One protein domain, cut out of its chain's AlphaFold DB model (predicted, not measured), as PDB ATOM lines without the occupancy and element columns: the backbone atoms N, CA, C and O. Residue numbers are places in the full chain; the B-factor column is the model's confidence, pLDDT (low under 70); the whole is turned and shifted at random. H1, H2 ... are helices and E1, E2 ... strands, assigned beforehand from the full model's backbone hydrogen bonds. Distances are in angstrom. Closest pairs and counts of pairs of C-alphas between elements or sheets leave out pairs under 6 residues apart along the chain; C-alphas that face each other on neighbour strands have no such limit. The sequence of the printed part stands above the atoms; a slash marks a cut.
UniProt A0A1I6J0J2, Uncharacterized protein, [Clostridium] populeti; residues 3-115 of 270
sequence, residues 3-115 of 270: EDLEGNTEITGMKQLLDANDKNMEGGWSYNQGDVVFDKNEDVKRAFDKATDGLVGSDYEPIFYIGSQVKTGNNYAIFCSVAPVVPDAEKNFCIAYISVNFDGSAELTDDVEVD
ATOM      1  N   GLU A   3     108.017  17.750  70.905       42.56
ATOM      2  CA  GLU A   3     107.944  19.210  70.918       42.56
ATOM      3  C   GLU A   3     106.527  19.560  71.364       42.56
ATOM      4  O   GLU A   3     105.551  19.141  70.732       42.56
ATOM      5  N   ASP A   4     106.399  20.226  72.510       53.97
ATOM      6  CA  ASP A   4     105.092  20.687  72.964       53.97
ATOM      7  C   ASP A   4     104.592  21.856  72.094       53.97
ATOM      8  O   ASP A   4     105.317  22.442  71.287       53.97
ATOM      9  N   LEU A   5     103.311  22.211  72.231       53.75
ATOM     10  CA  LEU A   5     102.697  23.304  71.461       53.75
ATOM     11  C   LEU A   5     103.283  24.694  71.798       53.75
ATOM     12  O   LEU A   5     102.902  25.680  71.165       53.75
ATOM     13  N   GLU A   6     104.190  24.774  72.775       63.31
ATOM     14  CA  GLU A   6     104.897  25.980  73.204       63.31
ATOM     15  C   GLU A   6     106.341  26.039  72.664       63.31
ATOM     16  O   GLU A   6     107.015  27.055  72.839       63.31
ATOM     17  N   GLY A   7     106.786  25.010  71.930       61.41
ATOM     18  CA  GLY A   7     108.113  24.932  71.317       61.41
ATOM     19  C   GLY A   7     109.216  24.501  72.285       61.41
ATOM     20  O   GLY A   7     110.395  24.736  72.006       61.41
ATOM     21  N   ASN A   8     108.863  23.901  73.426       51.41
ATOM     22  CA  ASN A   8     109.838  23.337  74.348       51.41
ATOM     23  C   ASN A   8     110.108  21.871  73.992       51.41
ATOM     24  O   ASN A   8     109.196  21.076  73.752       51.41
ATOM     25  N   THR A   9     111.391  21.519  73.981       54.03
ATOM     26  CA  THR A   9     111.865  20.160  73.726       54.03
ATOM     27  C   THR A   9     112.254  19.508  75.041       54.03
ATOM     28  O   THR A   9     113.170  19.984  75.713       54.03
ATOM     29  N   GLU A  10     111.621  18.385  75.373       59.56
ATOM     30  CA  GLU A  10     111.968  17.584  76.549       59.56
ATOM     31  C   GLU A  10     112.467  16.188  76.143       59.56
ATOM     32  O   GLU A  10     111.979  15.556  75.192       59.56
ATOM     33  N   ILE A  11     113.493  15.710  76.851       66.88
ATOM     34  CA  ILE A  11     113.957  14.325  76.754       66.88
ATOM     35  C   ILE A  11     112.992  13.478  77.580       66.88
ATOM     36  O   ILE A  11     112.986  13.555  78.801       66.88
ATOM     37  N   THR A  12     112.191  12.659  76.906       65.81
ATOM     38  CA  THR A  12     111.137  11.845  77.532       65.81
ATOM     39  C   THR A  12     111.632  10.499  78.063       65.81
ATOM     40  O   THR A  12     110.859   9.756  78.649       65.81
ATOM     41  N   GLY A  13     112.904  10.162  77.831       61.47
ATOM     42  CA  GLY A  13     113.511   8.912  78.275       61.47
ATOM     43  C   GLY A  13     114.950   8.778  77.789       61.47
ATOM     44  O   GLY A  13     115.322   9.318  76.744       61.47
ATOM     45  N   MET A  14     115.765   8.066  78.563       69.25
ATOM     46  CA  MET A  14     117.131   7.683  78.211       69.25
ATOM     47  C   MET A  14     117.335   6.230  78.616       69.25
ATOM     48  O   MET A  14     116.984   5.848  79.728       69.25
ATOM     49  N   LYS A  15     117.916   5.433  77.721       71.81
ATOM     50  CA  LYS A  15     118.225   4.025  77.972       71.81
ATOM     51  C   LYS A  15     119.730   3.829  77.927       71.81
ATOM     52  O   LYS A  15     120.369   4.154  76.926       71.81
ATOM     53  N   GLN A  16     120.291   3.311  79.014       75.06
ATOM     54  CA  GLN A  16     121.678   2.870  79.037       75.06
ATOM     55  C   GLN A  16     121.789   1.565  78.240       75.06
ATOM     56  O   GLN A  16     121.037   0.625  78.484       75.06
ATOM     57  N   LEU A  17     122.691   1.532  77.255       75.38
ATOM     58  CA  LEU A  17     122.825   0.398  76.328       75.38
ATOM     59  C   LEU A  17     123.949  -0.565  76.722       75.38
ATOM     60  O   LEU A  17     123.901  -1.729  76.349       75.38
ATOM     61  N   LEU A  18     124.953  -0.107  77.470       73.94
ATOM     62  CA  LEU A  18     126.002  -0.973  78.002       73.94
ATOM     63  C   LEU A  18     126.187  -0.732  79.487       73.94
ATOM     64  O   LEU A  18     126.195   0.407  79.957       73.94
ATOM     65  N   ASP A  19     126.460  -1.810  80.203       68.25
ATOM     66  CA  ASP A  19     127.061  -1.737  81.526       68.25
ATOM     67  C   ASP A  19     128.575  -1.503  81.371       68.25
ATOM     68  O   ASP A  19     129.404  -2.407  81.501       68.25
ATOM     69  N   ALA A  20     128.932  -0.309  80.885       57.09
ATOM     70  CA  ALA A  20     130.319   0.080  80.678       57.09
ATOM     71  C   ALA A  20     130.872   0.686  81.969       57.09
ATOM     72  O   ALA A  20     130.355   1.691  82.457       57.09
ATOM     73  N   ASN A  21     131.940   0.087  82.488       57.00
ATOM     74  CA  ASN A  21     132.557   0.523  83.734       57.00
ATOM     75  C   ASN A  21     133.240   1.886  83.566       57.00
ATOM     76  O   ASN A  21     133.944   2.141  82.581       57.00
ATOM     77  N   ASP A  22     133.088   2.742  84.573       46.69
ATOM     78  CA  ASP A  22     133.813   4.001  84.690       46.69
ATOM     79  C   ASP A  22     135.286   3.688  85.028       46.69
ATOM     80  O   ASP A  22     135.619   3.363  86.158       46.69
ATOM     81  N   LYS A  23     136.157   3.705  84.008       45.50
ATOM     82  CA  LYS A  23     137.639   3.678  84.061       45.50
ATOM     83  C   LYS A  23     138.302   2.575  84.929       45.50
ATOM     84  O   LYS A  23     138.356   2.657  86.145       45.50
ATOM     85  N   ASN A  24     139.028   1.666  84.258       43.16
ATOM     86  CA  ASN A  24     140.080   0.775  84.804       43.16
ATOM     87  C   ASN A  24     139.678  -0.544  85.506       43.16
ATOM     88  O   ASN A  24     140.366  -0.969  86.430       43.16
ATOM     89  N   MET A  25     138.685  -1.285  85.003       45.22
ATOM     90  CA  MET A  25     138.605  -2.736  85.268       45.22
ATOM     91  C   MET A  25     139.038  -3.530  84.030       45.22
ATOM     92  O   MET A  25     138.427  -3.404  82.964       45.22
ATOM     93  N   GLU A  26     140.085  -4.352  84.156       50.00
ATOM     94  CA  GLU A  26     140.455  -5.323  83.118       50.00
ATOM     95  C   GLU A  26     139.261  -6.252  82.849       50.00
ATOM     96  O   GLU A  26     138.687  -6.835  83.767       50.00
ATOM     97  N   GLY A  27     138.841  -6.364  81.587       61.97
ATOM     98  CA  GLY A  27     137.709  -7.210  81.206       61.97
ATOM     99  C   GLY A  27     136.329  -6.548  81.200       61.97
ATOM    100  O   GLY A  27     135.377  -7.222  80.819       61.97
ATOM    101  N   GLY A  28     136.174  -5.270  81.562       75.00
ATOM    102  CA  GLY A  28     134.891  -4.546  81.473       75.00
ATOM    103  C   GLY A  28     134.523  -4.083  80.053       75.00
ATOM    104  O   GLY A  28     135.380  -4.033  79.167       75.00
ATOM    105  N   TRP A  29     133.249  -3.742  79.821       81.69
ATOM    106  CA  TRP A  29     132.837  -3.034  78.600       81.69
ATOM    107  C   TRP A  29     133.277  -1.570  78.661       81.69
ATOM    108  O   TRP A  29     133.254  -0.941  79.715       81.69
ATOM    109  N   SER A  30     133.683  -1.019  77.523       83.44
ATOM    110  CA  SER A  30     134.058   0.384  77.357       83.44
ATOM    111  C   SER A  30     133.308   0.977  76.173       83.44
ATOM    112  O   SER A  30     133.331   0.409  75.081       83.44
ATOM    113  N   TYR A  31     132.677   2.137  76.371       84.12
ATOM    114  CA  TYR A  31     132.012   2.862  75.288       84.12
ATOM    115  C   TYR A  31     133.010   3.299  74.216       84.12
ATOM    116  O   TYR A  31     134.070   3.851  74.524       84.12
ATOM    117  N   ASN A  32     132.632   3.118  72.952       85.19
ATOM    118  CA  ASN A  32     133.374   3.627  71.813       85.19
ATOM    119  C   ASN A  32     133.472   5.159  71.895       85.19
ATOM    120  O   ASN A  32     132.469   5.860  71.815       85.19
ATOM    121  N   GLN A  33     134.694   5.673  72.042       83.75
ATOM    122  CA  GLN A  33     134.981   7.114  72.035       83.75
ATOM    123  C   GLN A  33     135.330   7.640  70.628       83.75
ATOM    124  O   GLN A  33     135.628   8.822  70.463       83.75
ATOM    125  N   GLY A  34     135.371   6.750  69.630       83.50
ATOM    126  CA  GLY A  34     135.667   7.051  68.234       83.50
ATOM    127  C   GLY A  34     134.412   7.311  67.401       83.50
ATOM    128  O   GLY A  34     133.394   7.790  67.893       83.50
ATOM    129  N   ASP A  35     134.488   7.011  66.102       89.25
ATOM    130  CA  ASP A  35     133.341   7.183  65.213       89.25
ATOM    131  C   ASP A  35     132.288   6.109  65.502       89.25
ATOM    132  O   ASP A  35     132.584   4.915  65.496       89.25
ATOM    133  N   VAL A  36     131.059   6.531  65.779       86.75
ATOM    134  CA  VAL A  36     129.951   5.625  66.113       86.75
ATOM    135  C   VAL A  36     129.329   4.984  64.874       86.75
ATOM    136  O   VAL A  36     128.660   3.958  64.986       86.75
ATOM    137  N   VAL A  37     129.553   5.553  63.683       89.50
ATOM    138  CA  VAL A  37     129.021   5.005  62.430       89.50
ATOM    139  C   VAL A  37     129.666   3.645  62.178       89.50
ATOM    140  O   VAL A  37     130.883   3.551  62.016       89.50
ATOM    141  N   PHE A  38     128.845   2.593  62.126       89.56
ATOM    142  CA  PHE A  38     129.314   1.210  62.024       89.56
ATOM    143  C   PHE A  38     130.310   1.002  60.870       89.56
ATOM    144  O   PHE A  38     131.418   0.515  61.092       89.56
ATOM    145  N   ASP A  39     129.978   1.486  59.670       89.00
ATOM    146  CA  ASP A  39     130.797   1.309  58.461       89.00
ATOM    147  C   ASP A  39     132.182   1.972  58.517       89.00
ATOM    148  O   ASP A  39     133.044   1.674  57.692       89.00
ATOM    149  N   LYS A  40     132.424   2.870  59.478       91.38
ATOM    150  CA  LYS A  40     133.736   3.502  59.671       91.38
ATOM    151  C   LYS A  40     134.657   2.718  60.609       91.38
ATOM    152  O   LYS A  40     135.801   3.117  60.802       91.38
ATOM    153  N   ASN A  41     134.182   1.607  61.169       90.44
ATOM    154  CA  ASN A  41     134.932   0.743  62.072       90.44
ATOM    155  C   ASN A  41     135.245  -0.590  61.374       90.44
ATOM    156  O   ASN A  41     134.568  -1.591  61.589       90.44
ATOM    157  N   GLU A  42     136.277  -0.611  60.522       91.06
ATOM    158  CA  GLU A  42     136.591  -1.760  59.647       91.06
ATOM    159  C   GLU A  42     136.803  -3.084  60.405       91.06
ATOM    160  O   GLU A  42     136.412  -4.150  59.923       91.06
ATOM    161  N   ASP A  43     137.397  -3.034  61.599       88.12
ATOM    162  CA  ASP A  43     137.631  -4.219  62.432       88.12
ATOM    163  C   ASP A  43     136.337  -4.779  63.029       88.12
ATOM    164  O   ASP A  43     136.130  -5.994  63.020       88.12
ATOM    165  N   VAL A  44     135.449  -3.889  63.477       94.06
ATOM    166  CA  VAL A  44     134.124  -4.233  64.007       94.06
ATOM    167  C   VAL A  44     133.256  -4.797  62.889       94.06
ATOM    168  O   VAL A  44     132.650  -5.853  63.051       94.06
ATOM    169  N   LYS A  45     133.274  -4.157  61.714       94.56
ATOM    170  CA  LYS A  45     132.568  -4.632  60.525       94.56
ATOM    171  C   LYS A  45     133.010  -6.036  60.131       94.56
ATOM    172  O   LYS A  45     132.182  -6.911  59.912       94.56
ATOM    173  N   ARG A  46     134.321  -6.276  60.070       91.81
ATOM    174  CA  ARG A  46     134.865  -7.592  59.717       91.81
ATOM    175  C   ARG A  46     134.482  -8.669  60.732       91.81
ATOM    176  O   ARG A  46     134.278  -9.813  60.337       91.81
ATOM    177  N   ALA A  47     134.438  -8.329  62.019       93.44
ATOM    178  CA  ALA A  47     133.988  -9.242  63.064       93.44
ATOM    179  C   ALA A  47     132.495  -9.559  62.918       93.44
ATOM    180  O   ALA A  47     132.126 -10.728  62.953       93.44
ATOM    181  N   PHE A  48     131.672  -8.538  62.666       95.00
ATOM    182  CA  PHE A  48     130.244  -8.676  62.394       95.00
ATOM    183  C   PHE A  48     129.960  -9.565  61.193       95.00
ATOM    184  O   PHE A  48     129.323 -10.598  61.358       95.00
ATOM    185  N   ASP A  49     130.523  -9.235  60.027       94.50
ATOM    186  CA  ASP A  49     130.311 -10.000  58.797       94.50
ATOM    187  C   ASP A  49     130.639 -11.491  59.006       94.50
ATOM    188  O   ASP A  49     129.906 -12.351  58.537       94.50
ATOM    189  N   LYS A  50     131.723 -11.802  59.735       93.25
ATOM    190  CA  LYS A  50     132.114 -13.182  60.068       93.25
ATOM    191  C   LYS A  50     131.155 -13.860  61.043       93.25
ATOM    192  O   LYS A  50     130.847 -15.029  60.854       93.25
ATOM    193  N   ALA A  51     130.742 -13.151  62.090       93.62
ATOM    194  CA  ALA A  51     129.879 -13.679  63.138       93.62
ATOM    195  C   ALA A  51     128.455 -13.958  62.638       93.62
ATOM    196  O   ALA A  51     127.788 -14.848  63.162       93.62
ATOM    197  N   THR A  52     128.000 -13.208  61.632       90.69
ATOM    198  CA  THR A  52     126.662 -13.355  61.049       90.69
ATOM    199  C   THR A  52     126.634 -14.177  59.760       90.69
ATOM    200  O   THR A  52     125.551 -14.492  59.267       90.69
ATOM    201  N   ASP A  53     127.792 -14.537  59.195       90.38
ATOM    202  CA  ASP A  53     127.863 -15.341  57.971       90.38
ATOM    203  C   ASP A  53     127.224 -16.720  58.184       90.38
ATOM    204  O   ASP A  53     127.606 -17.488  59.067       90.38
ATOM    205  N   GLY A  54     126.223 -17.042  57.366       82.19
ATOM    206  CA  GLY A  54     125.521 -18.324  57.428       82.19
ATOM    207  C   GLY A  54     124.527 -18.490  58.584       82.19
ATOM    208  O   GLY A  54     123.972 -19.585  58.717       82.19
ATOM    209  N   LEU A  55     124.255 -17.451  59.389       82.50
ATOM    210  CA  LEU A  55     123.137 -17.477  60.339       82.50
ATOM    211  C   LEU A  55     121.801 -17.593  59.588       82.50
ATOM    212  O   LEU A  55     121.609 -17.020  58.517       82.50
ATOM    213  N   VAL A  56     120.867 -18.361  60.153       76.69
ATOM    214  CA  VAL A  56     119.532 -18.590  59.584       76.69
ATOM    215  C   VAL A  56     118.459 -18.230  60.609       76.69
ATOM    216  O   VAL A  56     118.587 -18.575  61.779       76.69
ATOM    217  N   GLY A  57     117.383 -17.576  60.165       71.62
ATOM    218  CA  GLY A  57     116.209 -17.267  60.996       71.62
ATOM    219  C   GLY A  57     115.995 -15.782  61.305       71.62
ATOM    220  O   GLY A  57     114.845 -15.400  61.514       71.62
ATOM    221  N   SER A  58     117.044 -14.957  61.229       74.44
ATOM    222  CA  SER A  58     116.985 -13.509  61.475       74.44
ATOM    223  C   SER A  58     118.019 -12.765  60.630       74.44
ATOM    224  O   SER A  58     119.172 -13.195  60.573       74.44
ATOM    225  N   ASP A  59     117.625 -11.643  60.024       82.69
ATOM    226  CA  ASP A  59     118.540 -10.742  59.316       82.69
ATOM    227  C   ASP A  59     118.952  -9.592  60.243       82.69
ATOM    228  O   ASP A  59     118.102  -8.827  60.707       82.69
ATOM    229  N   TYR A  60     120.256  -9.470  60.507       89.31
ATOM    230  CA  TYR A  60     120.828  -8.414  61.343       89.31
ATOM    231  C   TYR A  60     121.393  -7.286  60.473       89.31
ATOM    232  O   TYR A  60     122.322  -7.491  59.692       89.31
ATOM    233  N   GLU A  61     120.873  -6.073  60.650       91.38
ATOM    234  CA  GLU A  61     121.370  -4.854  60.009       91.38
ATOM    235  C   GLU A  61     122.055  -3.967  61.067       91.38
ATOM    236  O   GLU A  61     121.367  -3.417  61.934       91.38
ATOM    237  N   PRO A  62     123.390  -3.810  61.038       92.81
ATOM    238  CA  PRO A  62     124.107  -3.007  62.024       92.81
ATOM    239  C   PRO A  62     123.903  -1.505  61.777       92.81
ATOM    240  O   PRO A  62     123.989  -1.028  60.646       92.81
ATOM    241  N   ILE A  63     123.662  -0.745  62.847       90.00
ATOM    242  CA  ILE A  63     123.353   0.693  62.795       90.00
ATOM    243  C   ILE A  63     124.514   1.518  63.369       90.00
ATOM    244  O   ILE A  63     125.026   2.416  62.697       90.00
ATOM    245  N   PHE A  64     124.968   1.225  64.594       90.25
ATOM    246  CA  PHE A  64     126.117   1.908  65.203       90.25
ATOM    247  C   PHE A  64     126.930   1.013  66.139       90.25
ATOM    248  O   PHE A  64     126.418   0.085  66.766       90.25
ATOM    249  N   TYR A  65     128.223   1.321  66.232       91.94
ATOM    250  CA  TYR A  65     129.167   0.644  67.113       91.94
ATOM    251  C   TYR A  65     129.151   1.283  68.508       91.94
ATOM    252  O   TYR A  65     129.489   2.461  68.657       91.94
ATOM    253  N   ILE A  66     128.760   0.499  69.520       90.56
ATOM    254  CA  ILE A  66     128.516   0.992  70.882       90.56
ATOM    255  C   ILE A  66     129.791   0.955  71.729       90.56
ATOM    256  O   ILE A  66     130.102   1.930  72.413       90.56
ATOM    257  N   GLY A  67     130.543  -0.149  71.705       89.44
ATOM    258  CA  GLY A  67     131.710  -0.309  72.575       89.44
ATOM    259  C   GLY A  67     132.371  -1.682  72.519       89.44
ATOM    260  O   GLY A  67     131.855  -2.609  71.896       89.44
ATOM    261  N   SER A  68     133.517  -1.808  73.184       88.06
ATOM    262  CA  SER A  68     134.338  -3.025  73.192       88.06
ATOM    263  C   SER A  68     134.655  -3.522  74.592       88.06
ATOM    264  O   SER A  68     134.664  -2.752  75.548       88.06
ATOM    265  N   GLN A  69     135.012  -4.797  74.685       85.31
ATOM    266  CA  GLN A  69     135.531  -5.447  75.882       85.31
ATOM    267  C   GLN A  69     136.745  -6.306  75.503       85.31
ATOM    268  O   GLN A  69     136.738  -6.969  74.469       85.31
ATOM    269  N   VAL A  70     137.784  -6.310  76.341       76.19
ATOM    270  CA  VAL A  70     138.977  -7.152  76.149       76.19
ATOM    271  C   VAL A  70     138.983  -8.243  77.213       76.19
ATOM    272  O   VAL A  70     139.224  -7.954  78.381       76.19
ATOM    273  N   LYS A  71     138.696  -9.488  76.817       71.44
ATOM    274  CA  LYS A  71     138.749 -10.687  77.678       71.44
ATOM    275  C   LYS A  71     139.643 -11.743  77.015       71.44
ATOM    276  O   LYS A  71     140.853 -11.556  76.922       71.44
ATOM    277  N   THR A  72     139.061 -12.825  76.495       64.81
ATOM    278  CA  THR A  72     139.746 -13.819  75.654       64.81
ATOM    279  C   THR A  72     139.659 -13.367  74.197       64.81
ATOM    280  O   THR A  72     138.866 -13.890  73.426       64.81
ATOM    281  N   GLY A  73     140.440 -12.345  73.843       70.25
ATOM    282  CA  GLY A  73     140.336 -11.663  72.552       70.25
ATOM    283  C   GLY A  73     139.495 -10.383  72.620       70.25
ATOM    284  O   GLY A  73     139.352  -9.791  73.695       70.25
ATOM    285  N   ASN A  74     138.996  -9.929  71.467       81.38
ATOM    286  CA  ASN A  74     138.323  -8.635  71.332       81.38
ATOM    287  C   ASN A  74     136.823  -8.823  71.141       81.38
ATOM    288  O   ASN A  74     136.402  -9.414  70.151       81.38
ATOM    289  N   ASN A  75     136.026  -8.248  72.034       88.31
ATOM    290  CA  ASN A  75     134.576  -8.339  71.967       88.31
ATOM    291  C   ASN A  75     133.970  -6.983  71.600       88.31
ATOM    292  O   ASN A  75     134.475  -5.946  72.036       88.31
ATOM    293  N   TYR A  76     132.878  -6.988  70.837       92.62
ATOM    294  CA  TYR A  76     132.191  -5.786  70.363       92.62
ATOM    295  C   TYR A  76     130.697  -5.849  70.661       92.62
ATOM    296  O   TYR A  76     130.080  -6.901  70.523       92.62
ATOM    297  N   ALA A  77     130.120  -4.706  71.018       93.50
ATOM    298  CA  ALA A  77     128.685  -4.507  71.122       93.50
ATOM    299  C   ALA A  77     128.219  -3.556  70.017       93.50
ATOM    300  O   ALA A  77     128.755  -2.449  69.852       93.50
ATOM    301  N   ILE A  78     127.238  -4.001  69.237       94.56
ATOM    302  CA  ILE A  78     126.757  -3.310  68.040       94.56
ATOM    303  C   ILE A  78     125.241  -3.196  68.137       94.56
ATOM    304  O   ILE A  78     124.559  -4.180  68.396       94.56
ATOM    305  N   PHE A  79     124.714  -1.993  67.930       93.12
ATOM    306  CA  PHE A  79     123.274  -1.794  67.862       93.12
ATOM    307  C   PHE A  79     122.780  -2.165  66.469       93.12
ATOM    308  O   PHE A  79     123.270  -1.617  65.477       93.12
ATOM    309  N   CYS A  80     121.814  -3.069  66.404       91.25
ATOM    310  CA  CYS A  80     121.292  -3.641  65.172       91.25
ATOM    311  C   CYS A  80     119.777  -3.457  65.095       91.25
ATOM    312  O   CYS A  80     119.088  -3.465  66.114       91.25
ATOM    313  N   SER A  81     119.243  -3.356  63.880       88.62
ATOM    314  CA  SER A  81     117.855  -3.753  63.635       88.62
ATOM    315  C   SER A  81     117.811  -5.205  63.184       88.62
ATOM    316  O   SER A  81     118.653  -5.630  62.392       88.62
ATOM    317  N   VAL A  82     116.813  -5.937  63.660       84.31
ATOM    318  CA  VAL A  82     116.572  -7.338  63.331       84.31
ATOM    319  C   VAL A  82     115.215  -7.453  62.657       84.31
ATOM    320  O   VAL A  82     114.204  -6.978  63.179       84.31
ATOM    321  N   ALA A  83     115.196  -8.083  61.486       76.19
ATOM    322  CA  ALA A  83     113.968  -8.434  60.787       76.19
ATOM    323  C   ALA A  83     113.841  -9.967  60.726       76.19
ATOM    324  O   ALA A  83     114.741 -10.635  60.206       76.19
ATOM    325  N   PRO A  84     112.744 -10.554  61.236       69.56
ATOM    326  CA  PRO A  84     112.462 -11.965  61.013       69.56
ATOM    327  C   PRO A  84     112.209 -12.227  59.522       69.56
ATOM    328  O   PRO A  84     111.566 -11.430  58.841       69.56
ATOM    329  N   VAL A  85     112.625 -13.394  59.022       65.12
ATOM    330  CA  VAL A  85     112.440 -13.814  57.613       65.12
ATOM    331  C   VAL A  85     110.997 -14.276  57.304       65.12
ATOM    332  O   VAL A  85     110.771 -15.243  56.573       65.12
ATOM    333  N   VAL A  86     109.989 -13.597  57.869       65.06
ATOM    334  CA  VAL A  86     108.556 -13.838  57.613       65.06
ATOM    335  C   VAL A  86     107.880 -12.581  57.040       65.06
ATOM    336  O   VAL A  86     108.274 -11.468  57.383       65.06
ATOM    337  N   PRO A  87     106.871 -12.719  56.156       58.75
ATOM    338  CA  PRO A  87     106.148 -11.568  55.613       58.75
ATOM    339  C   PRO A  87     105.487 -10.729  56.717       58.75
ATOM    340  O   PRO A  87     104.927 -11.294  57.653       58.75
ATOM    341  N   ASP A  88     105.527  -9.402  56.569       61.38
ATOM    342  CA  ASP A  88     104.917  -8.408  57.470       61.38
ATOM    343  C   ASP A  88     105.481  -8.366  58.903       61.38
ATOM    344  O   ASP A  88     104.844  -7.821  59.805       61.38
ATOM    345  N   ALA A  89     106.679  -8.914  59.130       65.38
ATOM    346  CA  ALA A  89     107.329  -8.837  60.431       65.38
ATOM    347  C   ALA A  89     107.756  -7.405  60.783       65.38
ATOM    348  O   ALA A  89     108.395  -6.715  59.982       65.38
ATOM    349  N   GLU A  90     107.425  -6.973  61.998       70.00
ATOM    350  CA  GLU A  90     107.883  -5.692  62.530       70.00
ATOM    351  C   GLU A  90     109.391  -5.744  62.817       70.00
ATOM    352  O   GLU A  90     109.927  -6.771  63.241       70.00
ATOM    353  N   LYS A  91     110.091  -4.642  62.518       70.50
ATOM    354  CA  LYS A  91     111.513  -4.506  62.843       70.50
ATOM    355  C   LYS A  91     111.649  -4.288  64.343       70.50
ATOM    356  O   LYS A  91     111.118  -3.301  64.850       70.50
ATOM    357  N   ASN A  92     112.456  -5.121  64.989       82.94
ATOM    358  CA  ASN A  92     112.878  -4.897  66.367       82.94
ATOM    359  C   ASN A  92     114.341  -4.462  66.383       82.94
ATOM    360  O   ASN A  92     115.076  -4.641  65.408       82.94
ATOM    361  N   PHE A  93     114.768  -3.850  67.477       87.81
ATOM    362  CA  PHE A  93     116.159  -3.465  67.666       87.81
ATOM    363  C   PHE A  93     116.810  -4.396  68.674       87.81
ATOM    364  O   PHE A  93     116.141  -4.888  69.575       87.81
ATOM    365  N   CYS A  94     118.109  -4.636  68.540       89.94
ATOM    366  CA  CYS A  94     118.870  -5.389  69.524       89.94
ATOM    367  C   CYS A  94     120.294  -4.851  69.678       89.94
ATOM    368  O   CYS A  94     120.787  -4.073  68.856       89.94
ATOM    369  N   ILE A  95     120.965  -5.288  70.738       92.19
ATOM    370  CA  ILE A  95     122.414  -5.194  70.879       92.19
ATOM    371  C   ILE A  95     122.991  -6.565  70.561       92.19
ATOM    372  O   ILE A  95     122.771  -7.508  71.313       92.19
ATOM    373  N   ALA A  96     123.738  -6.658  69.466       92.81
ATOM    374  CA  ALA A  96     124.490  -7.844  69.096       92.81
ATOM    375  C   ALA A  96     125.866  -7.824  69.776       92.81
ATOM    376  O   ALA A  96     126.645  -6.879  69.594       92.81
ATOM    377  N   TYR A  97     126.170  -8.881  70.527       91.88
ATOM    378  CA  TYR A  97     127.458  -9.096  71.173       91.88
ATOM    379  C   TYR A  97     128.303 -10.067  70.363       91.88
ATOM    380  O   TYR A  97     127.915 -11.208  70.123       91.88
ATOM    381  N   ILE A  98     129.480  -9.610  69.952       92.75
ATOM    382  CA  ILE A  98     130.397 -10.376  69.115       92.75
ATOM    383  C   ILE A  98     131.671 -10.649  69.884       92.75
ATOM    384  O   ILE A  98     132.307  -9.712  70.357       92.75
ATOM    385  N   SER A  99     132.066 -11.915  69.949       87.81
ATOM    386  CA  SER A  99     133.362 -12.347  70.467       87.81
ATOM    387  C   SER A  99     134.321 -12.604  69.310       87.81
ATOM    388  O   SER A  99     133.929 -13.211  68.313       87.81
ATOM    389  N   VAL A 100     135.569 -12.143  69.419       84.31
ATOM    390  CA  VAL A 100     136.635 -12.439  68.449       84.31
ATOM    391  C   VAL A 100     137.784 -13.144  69.148       84.31
ATOM    392  O   VAL A 100     138.490 -12.549  69.963       84.31
ATOM    393  N   ASN A 101     138.021 -14.393  68.758       80.06
ATOM    394  CA  ASN A 101     139.107 -15.214  69.281       80.06
ATOM    395  C   ASN A 101     140.474 -14.765  68.737       80.06
ATOM    396  O   ASN A 101     140.582 -14.084  67.715       80.06
ATOM    397  N   PHE A 102     141.558 -15.220  69.374       74.19
ATOM    398  CA  PHE A 102     142.932 -14.898  68.952       74.19
ATOM    399  C   PHE A 102     143.293 -15.371  67.532       74.19
ATOM    400  O   PHE A 102     144.212 -14.824  66.925       74.19
ATOM    401  N   ASP A 103     142.589 -16.369  66.992       80.56
ATOM    402  CA  ASP A 103     142.758 -16.842  65.610       80.56
ATOM    403  C   ASP A 103     141.987 -15.993  64.578       80.56
ATOM    404  O   ASP A 103     142.076 -16.228  63.370       80.56
ATOM    405  N   GLY A 104     141.246 -14.983  65.042       79.31
ATOM    406  CA  GLY A 104     140.435 -14.097  64.222       79.31
ATOM    407  C   GLY A 104     139.102 -14.697  63.774       79.31
ATOM    408  O   GLY A 104     138.453 -14.096  62.907       79.31
ATOM    409  N   SER A 105     138.694 -15.854  64.306       85.06
ATOM    410  CA  SER A 105     137.298 -16.301  64.244       85.06
ATOM    411  C   SER A 105     136.419 -15.370  65.081       85.06
ATOM    412  O   SER A 105     136.881 -14.800  66.070       85.06
ATOM    413  N   ALA A 106     135.177 -15.171  64.641       90.88
ATOM    414  CA  ALA A 106     134.212 -14.314  65.314       90.88
ATOM    415  C   ALA A 106     132.870 -15.033  65.433       90.88
ATOM    416  O   ALA A 106     132.485 -15.759  64.516       90.88
ATOM    417  N   GLU A 107     132.179 -14.823  66.544       90.94
ATOM    418  CA  GLU A 107     130.897 -15.452  66.850       90.94
ATOM    419  C   GLU A 107     129.936 -14.433  67.469       90.94
ATOM    420  O   GLU A 107     130.350 -13.585  68.262       90.94
ATOM    421  N   LEU A 108     128.658 -14.513  67.093       90.38
ATOM    422  CA  LEU A 108     127.572 -13.820  67.781       90.38
ATOM    423  C   LEU A 108     127.284 -14.608  69.062       90.38
ATOM    424  O   LEU A 108     126.814 -15.743  68.992       90.38
ATOM    425  N   THR A 109     127.619 -14.041  70.215       88.69
ATOM    426  CA  THR A 109     127.488 -14.728  71.508       88.69
ATOM    427  C   THR A 109     126.146 -14.488  72.173       88.69
ATOM    428  O   THR A 109     125.717 -15.317  72.969       88.69
ATOM    429  N   ASP A 110     125.534 -13.338  71.895       87.69
ATOM    430  CA  ASP A 110     124.258 -12.932  72.473       87.69
ATOM    431  C   ASP A 110     123.632 -11.808  71.632       87.69
ATOM    432  O   ASP A 110     124.353 -11.029  70.992       87.69
ATOM    433  N   ASP A 111     122.307 -11.704  71.651       87.50
ATOM    434  CA  ASP A 111     121.554 -10.596  71.074       87.50
ATOM    435  C   ASP A 111     120.420 -10.180  72.018       87.50
ATOM    436  O   ASP A 111     119.519 -10.950  72.337       87.50
ATOM    437  N   VAL A 112     120.486  -8.944  72.516       85.62
ATOM    438  CA  VAL A 112     119.548  -8.446  73.532       85.62
ATOM    439  C   VAL A 112     118.581  -7.467  72.896       85.62
ATOM    440  O   VAL A 112     119.002  -6.411  72.424       85.62
ATOM    441  N   GLU A 113     117.291  -7.794  72.898       86.88
ATOM    442  CA  GLU A 113     116.242  -6.923  72.365       86.88
ATOM    443  C   GLU A 113     116.210  -5.563  73.082       86.88
ATOM    444  O   GLU A 113     116.266  -5.448  74.309       86.88
ATOM    445  N   VAL A 114     116.108  -4.501  72.288       83.62
ATOM    446  CA  VAL A 114     115.989  -3.121  72.738       83.62
ATOM    447  C   VAL A 114     114.611  -2.612  72.357       83.62
ATOM    448  O   VAL A 114     114.385  -2.139  71.245       83.62
ATOM    449  N   ASP A 115     113.707  -2.643  73.330       79.06
ATOM    450  CA  ASP A 115     112.465  -1.884  73.249       79.06
ATOM    451  C   ASP A 115     112.774  -0.376  73.310       79.06
ATOM    452  O   ASP A 115     113.551   0.071  74.170       79.06
TER     453      ASP A 115
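What this domain is: This is residues 3 to 115 of the 270 residues of an uncharacterized protein of [Clostridium] populeti (UniProt A0A1I6J0J2). A curled sheet of five strands, shaped like part of a barrel, has one helix, H1, packed on one face, while the first part of the printed chain leaves the body as a long tail whose residues 4 to 10 stick out free. E2, E3, E4 and E5 form a meander, each strand the antiparallel neighbour of the one before, and the short E1 is added beside E2 at the sheet's edge. The printed part has 113 residues, with E1, H1, E2, E3, E4 and E5 along the chain; the sheet's order is E1, E2, E3, E4, E5, antiparallel throughout, and the class is mostly strand. The whole is only just loose, close to compact, with a radius of gyration of the C-alphas of 16.2 A, and its outline is flat, spanning 58 by 45 by 22 A.

How they stand to each other: E2, residues 58 to 71, and E3, residues 73 to 84, are a hairpin with directions 160 degrees apart; N 61 and O 81 are 2.9 A apart, within hydrogen-bond range. E2 bends by 95 degrees at residue 64 and E3 by 70 degrees at residue 81. E4, residues 92 to 100, forms a hairpin with E3, with N 76 and O 98 at 2.8 A. E5, residues 106 to 114, forms a hairpin with E4, with N 97 and O 110 at 2.9 A, and bends by 51 degrees at residue 109. On the other edge, E1, residues 29 to 31, is antiparallel to E2, with N 30 and O 68 at 2.8 A. E1 is apart from E4 and E5, and E2 is apart from E5. The sheet is strongly twisted. H1, residues 42 to 52, is on the sheet, and the two form two layers, a helix on one face of a sheet. The closest C-alphas of H1 and E5 are those of Ala 51 and Glu 107, 4.2 A apart. In H1 every O i to N i+4 pair is within hydrogen-bond range.

Where its parts are: E1 begins at C-alpha 29, (132.837, -3.034, 78.600). H1 measures 15.3 A from first to last C-alpha, E2 27.3 A, E3 30.2 A, E4 25.0 A and E5 22.6 A. E2 begins at C-alpha 58, (116.985, -13.509, 61.475), and E5 ends at C-alpha 114, (115.989, -3.121, 72.738).

The domain as a whole: The two C-alphas farthest apart, those of Glu 6 and Asp 103, are 57.7 A apart. The printed part has no cut, and no link between named elements is long. Residues 3 to 28 hold no named element. The mean pLDDT of the printed part is 79.0; residues 3 to 14, 19 to 27, 72 and 84 to 89 are under 70.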